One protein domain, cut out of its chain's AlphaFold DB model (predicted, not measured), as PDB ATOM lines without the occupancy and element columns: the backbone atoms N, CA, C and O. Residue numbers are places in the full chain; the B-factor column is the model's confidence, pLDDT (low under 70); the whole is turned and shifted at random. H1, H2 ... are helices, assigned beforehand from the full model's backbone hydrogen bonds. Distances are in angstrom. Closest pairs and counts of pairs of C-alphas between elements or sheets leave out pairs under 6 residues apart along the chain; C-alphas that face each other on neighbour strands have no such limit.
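This is residues 28 to 69 and 78 to 129 of the 206 residues of the protein "HTH araC/xylS-type domain-containing protein" of Sorangium cellulosum (UniProt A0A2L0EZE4). One long helix, H4, has H3 folded back beside it as a hairpin, while short H2 packs on H4's residues 119 to 126 and H1 is near H2. Residues 28 to 48, before H1, hold no named element. The printed part has 94 residues, 55 of them in the four named helices, H1 to H4 in order, with no named strand; the class is all helix, and the whole is only just compact, close to loose, with a radius of gyration of the C-alphas of 14.8 A and spans of 36 by 33 by 25 A.

Start at H1, residues 49 to 56, close but not clearly touching H2, residues 63 to 69; their closest C-alphas, Gly 49 and Leu 69, are 6.3 A apart. H2 touches H4, residues 100 to 128, with closest C-alphas Pro 64 and Leu 122 at 6.2 A, a steep tilt of 49 degrees, opposite ways. H3, residues 84 to 94, touches H4's residues 107 to 117, closest C-alphas Leu 89 and Leu 114 at 6.5 A, a shallow tilt of 20 degrees, opposite ways. Every O i to N i+4 pair in H1, H2, H3 and H4 is within hydrogen-bond range.

Find C-alpha 49 at (77.508, 127.808, 207.744), where H1 begins. H3 spans 15.3 A; H4 runs 42.2 A to C-alpha 128 at (102.251, 122.161, 211.406).

Residues 70 to 77 are cut out, a gap of 10.5 A between C-alphas 69 and 78. Confidence is under 70 at residues 28 to 46, 59, 78 to 81 and 125 to 129.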
ATOM      1  N   VAL A  28      77.565 120.349 192.946       43.41
ATOM      2  CA  VAL A  28      77.393 120.782 191.557       43.41
ATOM      3  C   VAL A  28      78.739 120.636 190.862       43.41
ATOM      4  O   VAL A  28      79.700 121.326 191.194       43.41
ATOM      5  N   CYS A  29      78.801 119.707 189.914       38.41
ATOM      6  CA  CYS A  29      79.888 119.640 188.946       38.41
ATOM      7  C   CYS A  29      79.460 120.498 187.751       38.41
ATOM      8  O   CYS A  29      78.681 120.031 186.916       38.41
ATOM      9  N   GLU A  30      79.897 121.755 187.708       37.38
ATOM     10  CA  GLU A  30      79.725 122.608 186.528       37.38
ATOM     11  C   GLU A  30      81.038 122.660 185.756       37.38
ATOM     12  O   GLU A  30      82.107 122.857 186.331       37.38
ATOM     13  N   TRP A  31      80.941 122.480 184.441       38.41
ATOM     14  CA  TRP A  31      82.049 122.700 183.525       38.41
ATOM     15  C   TRP A  31      82.106 124.197 183.226       38.41
ATOM     16  O   TRP A  31      81.302 124.696 182.438       38.41
ATOM     17  N   ASP A  32      83.013 124.925 183.876       38.62
ATOM     18  CA  ASP A  32      83.252 126.337 183.571       38.62
ATOM     19  C   ASP A  32      84.568 126.493 182.808       38.62
ATOM     20  O   ASP A  32      85.656 126.423 183.377       38.62
ATOM     21  N   ALA A  33      84.457 126.740 181.504       38.97
ATOM     22  CA  ALA A  33      85.595 127.003 180.628       38.97
ATOM     23  C   ALA A  33      86.200 128.415 180.807       38.97
ATOM     24  O   ALA A  33      87.098 128.786 180.055       38.97
ATOM     25  N   SER A  34      85.709 129.244 181.740       39.91
ATOM     26  CA  SER A  34      85.948 130.693 181.688       39.91
ATOM     27  C   SER A  34      86.561 131.355 182.926       39.91
ATOM     28  O   SER A  34      86.923 132.529 182.840       39.91
ATOM     29  N   ALA A  35      86.769 130.654 184.045       42.72
ATOM     30  CA  ALA A  35      87.255 131.320 185.260       42.72
ATOM     31  C   ALA A  35      88.783 131.543 185.309       42.72
ATOM     32  O   ALA A  35      89.229 132.544 185.867       42.72
ATOM     33  N   LEU A  36      89.600 130.645 184.737       44.81
ATOM     34  CA  LEU A  36      91.065 130.667 184.916       44.81
ATOM     35  C   LEU A  36      91.869 130.164 183.700       44.81
ATOM     36  O   LEU A  36      92.945 129.609 183.870       44.81
ATOM     37  N   GLY A  37      91.397 130.345 182.463       38.59
ATOM     38  CA  GLY A  37      92.240 130.199 181.260       38.59
ATOM     39  C   GLY A  37      93.012 128.876 181.073       38.59
ATOM     40  O   GLY A  37      93.971 128.864 180.304       38.59
ATOM     41  N   GLN A  38      92.628 127.784 181.736       37.69
ATOM     42  CA  GLN A  38      93.171 126.437 181.540       37.69
ATOM     43  C   GLN A  38      92.067 125.392 181.730       37.69
ATOM     44  O   GLN A  38      91.192 125.588 182.572       37.69
ATOM     45  N   ASP A  39      92.136 124.301 180.958       40.94
ATOM     46  CA  ASP A  39      91.358 123.064 181.135       40.94
ATOM     47  C   ASP A  39      91.526 122.549 182.573       40.94
ATOM     48  O   ASP A  39      92.498 121.858 182.885       40.94
ATOM     49  N   GLN A  40      90.624 122.922 183.480       43.28
ATOM     50  CA  GLN A  40      90.619 122.411 184.849       43.28
ATOM     51  C   GLN A  40      89.213 121.972 185.246       43.28
ATOM     52  O   GLN A  40      88.267 122.761 185.233       43.28
ATOM     53  N   ASP A  41      89.106 120.701 185.627       48.03
ATOM     54  CA  ASP A  41      87.897 120.114 186.187       48.03
ATOM     55  C   ASP A  41      87.696 120.624 187.618       48.03
ATOM     56  O   ASP A  41      88.473 120.313 188.524       48.03
ATOM     57  N   ASN A  42      86.629 121.396 187.835       53.91
ATOM     58  CA  ASN A  42      86.313 121.964 189.141       53.91
ATOM     59  C   ASN A  42      85.162 121.201 189.806       53.91
ATOM     60  O   ASN A  42      84.063 121.085 189.261       53.91
ATOM     61  N   ILE A  43      85.389 120.727 191.032       62.78
ATOM     62  CA  ILE A  43      84.338 120.179 191.895       62.78
ATOM     63  C   ILE A  43      84.004 121.215 192.966       62.78
ATOM     64  O   ILE A  43      84.855 121.583 193.776       62.78
ATOM     65  N   CYS A  44      82.751 121.679 192.985       63.78
ATOM     66  CA  CYS A  44      82.276 122.636 193.977       63.78
ATOM     67  C   CYS A  44      81.410 121.949 195.043       63.78
ATOM     68  O   CYS A  44      80.397 121.310 194.742       63.78
ATOM     69  N   LEU A  45      81.784 122.145 196.309       66.62
ATOM     70  CA  LEU A  45      80.965 121.815 197.470       66.62
ATOM     71  C   LEU A  45      80.442 123.100 198.101       66.62
ATOM     72  O   LEU A  45      81.219 123.958 198.516       66.62
ATOM     73  N   THR A  46      79.121 123.219 198.210       66.50
ATOM     74  CA  THR A  46      78.486 124.352 198.888       66.50
ATOM     75  C   THR A  46      77.719 123.866 200.108       66.50
ATOM     76  O   THR A  46      76.811 123.042 199.995       66.50
ATOM     77  N   ILE A  47      78.052 124.416 201.276       71.62
ATOM     78  CA  ILE A  47      77.302 124.218 202.515       71.62
ATOM     79  C   ILE A  47      77.073 125.562 203.205       71.62
ATOM     80  O   ILE A  47      77.961 126.409 203.277       71.62
ATOM     81  N   ASP A  48      75.859 125.765 203.708       70.19
ATOM     82  CA  ASP A  48      75.551 126.910 204.558       70.19
ATOM     83  C   ASP A  48      76.231 126.758 205.930       70.19
ATOM     84  O   ASP A  48      76.225 125.679 206.524       70.19
ATOM     85  N   GLY A  49      76.784 127.846 206.472       70.25
ATOM     86  CA  GLY A  49      77.508 127.808 207.744       70.25
ATOM     87  C   GLY A  49      76.643 127.425 208.955       70.25
ATOM     88  O   GLY A  49      77.166 126.879 209.926       70.25
ATOM     89  N   ARG A  50      75.327 127.680 208.941       71.00
ATOM     90  CA  ARG A  50      74.416 127.179 209.991       71.00
ATOM     91  C   ARG A  50      74.218 125.680 209.828       71.00
ATOM     92  O   ARG A  50      74.281 124.948 210.810       71.00
ATOM     93  N   ARG A  51      74.049 125.222 208.584       74.94
ATOM     94  CA  ARG A  51      73.895 123.798 208.271       74.94
ATOM     95  C   ARG A  51      75.131 122.978 208.642       74.94
ATOM     96  O   ARG A  51      74.975 121.874 209.148       74.94
ATOM     97  N   LEU A  52      76.331 123.519 208.435       77.94
ATOM     98  CA  LEU A  52      77.580 122.882 208.854       77.94
ATOM     99  C   LEU A  52      77.635 122.691 210.379       77.94
ATOM    100  O   LEU A  52      77.939 121.598 210.847       77.94
ATOM    101  N   ARG A  53      77.262 123.719 211.154       76.69
ATOM    102  CA  ARG A  53      77.198 123.633 212.626       76.69
ATOM    103  C   ARG A  53      76.174 122.606 213.108       76.69
ATOM    104  O   ARG A  53      76.459 121.841 214.022       76.69
ATOM    105  N   GLU A  54      75.004 122.555 212.471       77.94
ATOM    106  CA  GLU A  54      74.003 121.516 212.748       77.94
ATOM    107  C   GLU A  54      74.549 120.112 212.467       77.94
ATOM    108  O   GLU A  54      74.323 119.203 213.259       77.94
ATOM    109  N   LEU A  55      75.262 119.939 211.351       78.31
ATOM    110  CA  LEU A  55      75.791 118.645 210.926       78.31
ATOM    111  C   LEU A  55      76.865 118.121 211.881       78.31
ATOM    112  O   LEU A  55      76.867 116.939 212.206       78.31
ATOM    113  N   LEU A  56      77.743 119.003 212.353       79.31
ATOM    114  CA  LEU A  56      78.815 118.657 213.286       79.31
ATOM    115  C   LEU A  56      78.342 118.568 214.745       79.31
ATOM    116  O   LEU A  56      79.125 118.218 215.622       79.31
ATOM    117  N   GLY A  57      77.083 118.920 215.035       76.12
ATOM    118  CA  GLY A  57      76.545 118.923 216.398       76.12
ATOM    119  C   GLY A  57      77.243 119.909 217.345       76.12
ATOM    120  O   GLY A  57      77.041 119.838 218.556       76.12
ATOM    121  N   SER A  58      78.047 120.836 216.816       72.94
ATOM    122  CA  SER A  58      78.840 121.780 217.601       72.94
ATOM    123  C   SER A  58      78.473 123.224 217.282       72.94
ATOM    124  O   SER A  58      78.352 123.628 216.123       72.94
ATOM    125  N   LYS A  59      78.331 124.032 218.339       64.88
ATOM    126  CA  LYS A  59      78.154 125.488 218.222       64.88
ATOM    127  C   LYS A  59      79.459 126.214 217.906       64.88
ATOM    128  O   LYS A  59      79.400 127.321 217.385       64.88
ATOM    129  N   VAL A  60      80.593 125.600 218.242       71.50
ATOM    130  CA  VAL A  60      81.934 126.158 218.056       71.50
ATOM    131  C   VAL A  60      82.653 125.294 217.036       71.50
ATOM    132  O   VAL A  60      82.805 124.089 217.246       71.50
ATOM    133  N   LEU A  61      83.056 125.897 215.924       75.75
ATOM    134  CA  LEU A  61      83.862 125.208 214.930       75.75
ATOM    135  C   LEU A  61      85.357 125.432 215.207       75.75
ATOM    136  O   LEU A  61      85.726 126.437 215.821       75.75
ATOM    137  N   PRO A  62      86.221 124.518 214.741       75.31
ATOM    138  CA  PRO A  62      87.657 124.748 214.649       75.31
ATOM    139  C   PRO A  62      87.993 126.116 214.036       75.31
ATOM    140  O   PRO A  62      87.312 126.581 213.115       75.31
ATOM    141  N   ALA A  63      89.068 126.751 214.514       75.06
ATOM    142  CA  ALA A  63      89.485 128.085 214.076       75.06
ATOM    143  C   ALA A  63      89.626 128.239 212.543       75.06
ATOM    144  O   ALA A  63      89.151 129.256 212.022       75.06
ATOM    145  N   PRO A  64      90.165 127.259 211.783       76.44
ATOM    146  CA  PRO A  64      90.197 127.345 210.325       76.44
ATOM    147  C   PRO A  64      88.805 127.496 209.705       76.44
ATOM    148  O   PRO A  64      88.610 128.286 208.781       76.44
ATOM    149  N   LEU A  65      87.821 126.764 210.230       78.56
ATOM    150  CA  LEU A  65      86.454 126.777 209.720       78.56
ATOM    151  C   LEU A  65      85.725 128.068 210.077       78.56
ATOM    152  O   LEU A  65      85.044 128.625 209.218       78.56
ATOM    153  N   GLU A  66      85.891 128.585 211.297       78.19
ATOM    154  CA  GLU A  66      85.320 129.891 211.650       78.19
ATOM    155  C   GLU A  66      85.900 131.002 210.758       78.19
ATOM    156  O   GLU A  66      85.137 131.835 210.266       78.19
ATOM    157  N   ARG A  67      87.208 130.978 210.447       74.50
ATOM    158  CA  ARG A  67      87.830 131.931 209.503       74.50
ATOM    159  C   ARG A  67      87.223 131.835 208.100       74.50
ATOM    160  O   ARG A  67      86.853 132.856 207.525       74.50
ATOM    161  N   ILE A  68      87.056 130.621 207.571       74.06
ATOM    162  CA  ILE A  68      86.447 130.383 206.248       74.06
ATOM    163  C   ILE A  68      84.983 130.853 206.197       74.06
ATOM    164  O   ILE A  68      84.502 131.296 205.151       74.06
ATOM    165  N   LEU A  69      84.247 130.741 207.303       73.88
ATOM    166  CA  LEU A  69      82.842 131.147 207.371       73.88
ATOM    167  C   LEU A  69      82.647 132.645 207.642       73.88
ATOM    168  O   LEU A  69      81.586 133.170 207.301       73.88
ATOM    169  N   ALA A  78      90.282 129.185 201.498       65.19
ATOM    170  CA  ALA A  78      91.418 128.402 201.953       65.19
ATOM    171  C   ALA A  78      91.970 127.609 200.764       65.19
ATOM    172  O   ALA A  78      91.227 127.268 199.841       65.19
ATOM    173  N   THR A  79      93.265 127.310 200.792       65.69
ATOM    174  CA  THR A  79      93.943 126.480 199.790       65.69
ATOM    175  C   THR A  79      94.714 125.387 200.501       65.69
ATOM    176  O   THR A  79      95.430 125.678 201.455       65.69
ATOM    177  N   GLN A  80      94.593 124.154 200.020       67.94
ATOM    178  CA  GLN A  80      95.348 123.013 200.525       67.94
ATOM    179  C   GLN A  80      96.116 122.361 199.382       67.94
ATOM    180  O   GLN A  80      95.652 122.351 198.239       67.94
ATOM    181  N   ALA A  81      97.306 121.844 199.686       67.19
ATOM    182  CA  ALA A  81      98.052 121.044 198.728       67.19
ATOM    183  C   ALA A  81      97.278 119.756 198.429       67.19
ATOM    184  O   ALA A  81      96.645 119.173 199.310       67.19
ATOM    185  N   MET A  82      97.342 119.306 197.179       70.31
ATOM    186  CA  MET A  82      96.656 118.086 196.786       70.31
ATOM    187  C   MET A  82      97.280 116.880 197.494       70.31
ATOM    188  O   MET A  82      98.468 116.606 197.324       70.31
ATOM    189  N   SER A  83      96.481 116.157 198.280       74.94
ATOM    190  CA  SER A  83      96.909 114.928 198.954       74.94
ATOM    191  C   SER A  83      96.437 113.687 198.183       74.94
ATOM    192  O   SER A  83      95.440 113.754 197.455       74.94
ATOM    193  N   PRO A  84      97.090 112.521 198.353       79.19
ATOM    194  CA  PRO A  84      96.617 111.270 197.756       79.19
ATOM    195  C   PRO A  84      95.177 110.920 198.159       79.19
ATOM    196  O   PRO A  84      94.417 110.391 197.348       79.19
ATOM    197  N   ALA A  85      94.786 111.252 199.395       79.75
ATOM    198  CA  ALA A  85      93.430 111.042 199.888       79.75
ATOM    199  C   ALA A  85      92.414 111.908 199.130       79.75
ATOM    200  O   ALA A  85      91.403 111.385 198.666       79.75
ATOM    201  N   LEU A  86      92.711 113.198 198.932       81.00
ATOM    202  CA  LEU A  86      91.865 114.084 198.130       81.00
ATOM    203  C   LEU A  86      91.786 113.611 196.674       81.00
ATOM    204  O   LEU A  86      90.697 113.566 196.113       81.00
ATOM    205  N   TYR A  87      92.906 113.193 196.076       80.88
ATOM    206  CA  TYR A  87      92.927 112.705 194.690       80.88
ATOM    207  C   TYR A  87      92.026 111.492 194.489       80.88
ATOM    208  O   TYR A  87      91.216 111.471 193.564       80.88
ATOM    209  N   ARG A  88      92.116 110.512 195.394       87.19
ATOM    210  CA  ARG A  88      91.244 109.336 195.382       87.19
ATOM    211  C   ARG A  88      89.766 109.733 195.435       87.19
ATOM    212  O   ARG A  88      88.973 109.213 194.659       87.19
ATOM    213  N   LEU A  89      89.401 110.659 196.321       86.50
ATOM    214  CA  LEU A  89      88.014 111.112 196.464       86.50
ATOM    215  C   LEU A  89      87.493 111.813 195.213       86.50
ATOM    216  O   LEU A  89      86.368 111.548 194.795       86.50
ATOM    217  N   LEU A  90      88.300 112.683 194.604       81.25
ATOM    218  CA  LEU A  90      87.911 113.352 193.366       81.25
ATOM    219  C   LEU A  90      87.751 112.344 192.222       81.25
ATOM    220  O   LEU A  90      86.745 112.400 191.520       81.25
ATOM    221  N   ASP A  91      88.675 111.390 192.067       83.00
ATOM    222  CA  ASP A  91      88.575 110.355 191.029       83.00
ATOM    223  C   ASP A  91      87.310 109.494 191.208       83.00
ATOM    224  O   ASP A  91      86.582 109.248 190.247       83.00
ATOM    225  N   GLU A  92      86.969 109.122 192.445       86.81
ATOM    226  CA  GLU A  92      85.733 108.396 192.770       86.81
ATOM    227  C   GLU A  92      84.463 109.205 192.449       86.81
ATOM    228  O   GLU A  92      83.493 108.661 191.910       86.81
ATOM    229  N   ILE A  93      84.461 110.513 192.734       84.44
ATOM    230  CA  ILE A  93      83.353 111.419 192.393       84.44
ATOM    231  C   ILE A  93      83.189 111.518 190.872       84.44
ATOM    232  O   ILE A  93      82.073 111.381 190.361       84.44
ATOM    233  N   LEU A  94      84.291 111.730 190.147       79.69
ATOM    234  CA  LEU A  94      84.297 111.893 188.691       79.69
ATOM    235  C   LEU A  94      83.884 110.605 187.969       79.69
ATOM    236  O   LEU A  94      83.170 110.656 186.969       79.69
ATOM    237  N   ARG A  95      84.263 109.441 188.505       83.56
ATOM    238  CA  ARG A  95      83.948 108.118 187.939       83.56
ATOM    239  C   ARG A  95      82.674 107.491 188.501       83.56
ATOM    240  O   ARG A  95      82.464 106.286 188.352       83.56
ATOM    241  N   CYS A  96      81.808 108.273 189.145       82.44
ATOM    242  CA  CYS A  96      80.578 107.769 189.744       82.44
ATOM    243  C   CYS A  96      79.690 107.039 188.711       82.44
ATOM    244  O   CYS A  96      79.059 107.661 187.854       82.44
ATOM    245  N   GLY A  97      79.595 105.710 188.833       85.19
ATOM    246  CA  GLY A  97      78.761 104.859 187.971       85.19
ATOM    247  C   GLY A  97      77.295 104.730 188.411       85.19
ATOM    248  O   GLY A  97      76.498 104.092 187.718       85.19
ATOM    249  N   ALA A  98      76.928 105.308 189.558       86.12
ATOM    250  CA  ALA A  98      75.566 105.261 190.086       86.12
ATOM    251  C   ALA A  98      74.594 106.094 189.227       86.12
ATOM    252  O   ALA A  98      74.989 107.023 188.521       86.12
ATOM    253  N   ARG A  99      73.294 105.769 189.276       85.62
ATOM    254  CA  ARG A  99      72.264 106.381 188.414       85.62
ATOM    255  C   ARG A  99      71.018 106.771 189.203       85.62
ATOM    256  O   ARG A  99      70.700 106.166 190.220       85.62
ATOM    257  N   GLY A 100      70.288 107.772 188.717       84.75
ATOM    258  CA  GLY A 100      69.060 108.240 189.367       84.75
ATOM    259  C   GLY A 100      69.298 108.654 190.824       84.75
ATOM    260  O   GLY A 100      70.263 109.354 191.125       84.75
ATOM    261  N   MET A 101      68.435 108.195 191.733       81.50
ATOM    262  CA  MET A 101      68.504 108.524 193.164       81.50
ATOM    263  C   MET A 101      69.781 108.016 193.850       81.50
ATOM    264  O   MET A 101      70.321 108.702 194.713       81.50
ATOM    265  N   SER A 102      70.314 106.854 193.446       84.62
ATOM    266  CA  SER A 102      71.547 106.329 194.052       84.62
ATOM    267  C   SER A 102      72.764 107.183 193.706       84.62
ATOM    268  O   SER A 102      73.676 107.299 194.520       84.62
ATOM    269  N   ARG A 103      72.756 107.854 192.544       84.12
ATOM    270  CA  ARG A 103      73.788 108.833 192.181       84.12
ATOM    271  C   ARG A 103      73.778 110.037 193.112       84.12
ATOM    272  O   ARG A 103      74.838 110.479 193.535       84.12
ATOM    273  N   GLN A 104      72.595 110.562 193.423       77.31
ATOM    274  CA  GLN A 104      72.456 111.714 194.316       77.31
ATOM    275  C   GLN A 104      72.990 111.377 195.710       77.31
ATOM    276  O   GLN A 104      73.868 112.074 196.206       77.31
ATOM    277  N   LEU A 105      72.556 110.246 196.272       81.44
ATOM    278  CA  LEU A 105      73.019 109.793 197.583       81.44
ATOM    279  C   LEU A 105      74.532 109.521 197.611       81.44
ATOM    280  O   LEU A 105      75.208 109.890 198.568       81.44
ATOM    281  N   TYR A 106      75.075 108.908 196.555       85.50
ATOM    282  CA  TYR A 106      76.512 108.658 196.434       85.50
ATOM    283  C   TYR A 106      77.320 109.961 196.441       85.50
ATOM    284  O   TYR A 106      78.295 110.080 197.180       85.50
ATOM    285  N   LEU A 107      76.911 110.944 195.636       81.81
ATOM    286  CA  LEU A 107      77.601 112.231 195.559       81.81
ATOM    287  C   LEU A 107      77.485 113.018 196.866       81.81
ATOM    288  O   LEU A 107      78.450 113.656 197.270       81.81
ATOM    289  N   GLU A 108      76.349 112.936 197.559       80.44
ATOM    290  CA  GLU A 108      76.196 113.525 198.892       80.44
ATOM    291  C   GLU A 108      77.159 112.895 199.904       80.44
ATOM    292  O   GLU A 108      77.864 113.615 200.612       80.44
ATOM    293  N   ALA A 109      77.250 111.563 199.930       86.06
ATOM    294  CA  ALA A 109      78.178 110.850 200.802       86.06
ATOM    295  C   ALA A 109      79.639 111.215 200.499       86.06
ATOM    296  O   ALA A 109      80.409 111.503 201.413       86.06
ATOM    297  N   LYS A 110      80.015 111.281 199.216       87.44
ATOM    298  CA  LYS A 110      81.370 111.678 198.810       87.44
ATOM    299  C   LYS A 110      81.675 113.142 199.092       87.44
ATOM    300  O   LYS A 110      82.798 113.462 199.462       87.44
ATOM    301  N   GLY A 111      80.684 114.022 198.977       83.06
ATOM    302  CA  GLY A 111      80.822 115.418 199.377       83.06
ATOM    303  C   GLY A 111      81.096 115.568 200.873       83.06
ATOM    304  O   GLY A 111      81.923 116.390 201.259       83.06
ATOM    305  N   LEU A 112      80.453 114.747 201.709       84.88
ATOM    306  CA  LEU A 112      80.735 114.693 203.146       84.88
ATOM    307  C   LEU A 112      82.131 114.138 203.445       84.88
ATOM    308  O   LEU A 112      82.837 114.716 204.267       84.88
ATOM    309  N   GLU A 113      82.549 113.069 202.763       88.81
ATOM    310  CA  GLU A 113      83.893 112.488 202.919       88.81
ATOM    311  C   GLU A 113      84.985 113.497 202.528       88.81
ATOM    312  O   GLU A 113      85.951 113.695 203.262       88.81
ATOM    313  N   LEU A 114      84.788 114.208 201.412       84.31
ATOM    314  CA  LEU A 114      85.686 115.268 200.959       84.31
ATOM    315  C   LEU A 114      85.738 116.437 201.949       84.31
ATOM    316  O   LEU A 114      86.813 116.967 202.220       84.31
ATOM    317  N   MET A 115      84.595 116.825 202.519       82.69
ATOM    318  CA  MET A 115      84.540 117.866 203.543       82.69
ATOM    319  C   MET A 115      85.295 117.460 204.809       82.69
ATOM    320  O   MET A 115      86.073 118.263 205.308       82.69
ATOM    321  N   ALA A 116      85.110 116.229 205.292       85.44
ATOM    322  CA  ALA A 116      85.833 115.717 206.454       85.44
ATOM    323  C   ALA A 116      87.353 115.737 206.221       85.44
ATOM    324  O   ALA A 116      88.078 116.343 207.002       85.44
ATOM    325  N   ALA A 117      87.819 115.206 205.085       86.19
ATOM    326  CA  ALA A 117      89.242 115.218 204.738       86.19
ATOM    327  C   ALA A 117      89.824 116.640 204.643       86.19
ATOM    328  O   ALA A 117      90.962 116.883 205.036       86.19
ATOM    329  N   MET A 118      89.048 117.601 204.130       80.62
ATOM    330  CA  MET A 118      89.463 119.005 204.084       80.62
ATOM    331  C   MET A 118      89.559 119.636 205.476       80.62
ATOM    332  O   MET A 118      90.429 120.477 205.683       80.62
ATOM    333  N   ILE A 119      88.684 119.260 206.412       81.38
ATOM    334  CA  ILE A 119      88.738 119.733 207.802       81.38
ATOM    335  C   ILE A 119      90.017 119.233 208.471       81.38
ATOM    336  O   ILE A 119      90.762 120.057 208.995       81.38
ATOM    337  N   ASP A 120      90.317 117.938 208.358       85.00
ATOM    338  CA  ASP A 120      91.534 117.348 208.930       85.00
ATOM    339  C   ASP A 120      92.792 118.044 208.386       85.00
ATOM    340  O   ASP A 120      93.647 118.493 209.147       85.00
ATOM    341  N   LEU A 121      92.868 118.251 207.065       81.19
ATOM    342  CA  LEU A 121      93.988 118.963 206.437       81.19
ATOM    343  C   LEU A 121      94.110 120.415 206.912       81.19
ATOM    344  O   LEU A 121      95.217 120.929 207.073       81.19
ATOM    345  N   LEU A 122      92.986 121.100 207.130       78.19
ATOM    346  CA  LEU A 122      92.988 122.464 207.653       78.19
ATOM    347  C   LEU A 122      93.534 122.508 209.085       78.19
ATOM    348  O   LEU A 122      94.346 123.383 209.388       78.19
ATOM    349  N   GLU A 123      93.143 121.564 209.935       78.06
ATOM    350  CA  GLU A 123      93.622 121.457 211.318       78.06
ATOM    351  C   GLU A 123      95.099 121.045 211.400       78.06
ATOM    352  O   GLU A 123      95.874 121.631 212.166       78.06
ATOM    353  N   GLU A 124      95.526 120.096 210.565       77.00
ATOM    354  CA  GLU A 124      96.927 119.690 210.438       77.00
ATOM    355  C   GLU A 124      97.795 120.848 209.943       77.00
ATOM    356  O   GLU A 124      98.875 121.087 210.483       77.00
ATOM    357  N   SER A 125      97.316 121.611 208.955       69.25
ATOM    358  CA  SER A 125      98.040 122.773 208.436       69.25
ATOM    359  C   SER A 125      98.190 123.887 209.477       69.25
ATOM    360  O   SER A 125      99.232 124.539 209.509       69.25
ATOM    361  N   GLU A 126      97.213 124.073 210.374       65.94
ATOM    362  CA  GLU A 126      97.358 124.983 211.517       65.94
ATOM    363  C   GLU A 126      98.343 124.456 212.565       65.94
ATOM    364  O   GLU A 126      99.123 125.237 213.106       65.94
ATOM    365  N   SER A 127      98.357 123.148 212.823       59.38
ATOM    366  CA  SER A 127      99.260 122.541 213.813       59.38
ATOM    367  C   SER A 127     100.714 122.461 213.330       59.38
ATOM    368  O   SER A 127     101.644 122.633 214.118       59.38
ATOM    369  N   ALA A 128     100.930 122.216 212.034       55.12
ATOM    370  CA  ALA A 128     102.251 122.161 211.406       55.12
ATOM    371  C   ALA A 128     102.827 123.558 211.120       55.12
ATOM    372  O   ALA A 128     104.047 123.733 211.037       55.12
ATOM    373  N   ALA A 129     101.967 124.574 211.005       52.25
ATOM    374  CA  ALA A 129     102.381 125.964 210.953       52.25
ATOM    375  C   ALA A 129     102.855 126.430 212.341       52.25
ATOM    376  O   ALA A 129     102.131 127.073 213.096       52.25
TER     377      ALA A 129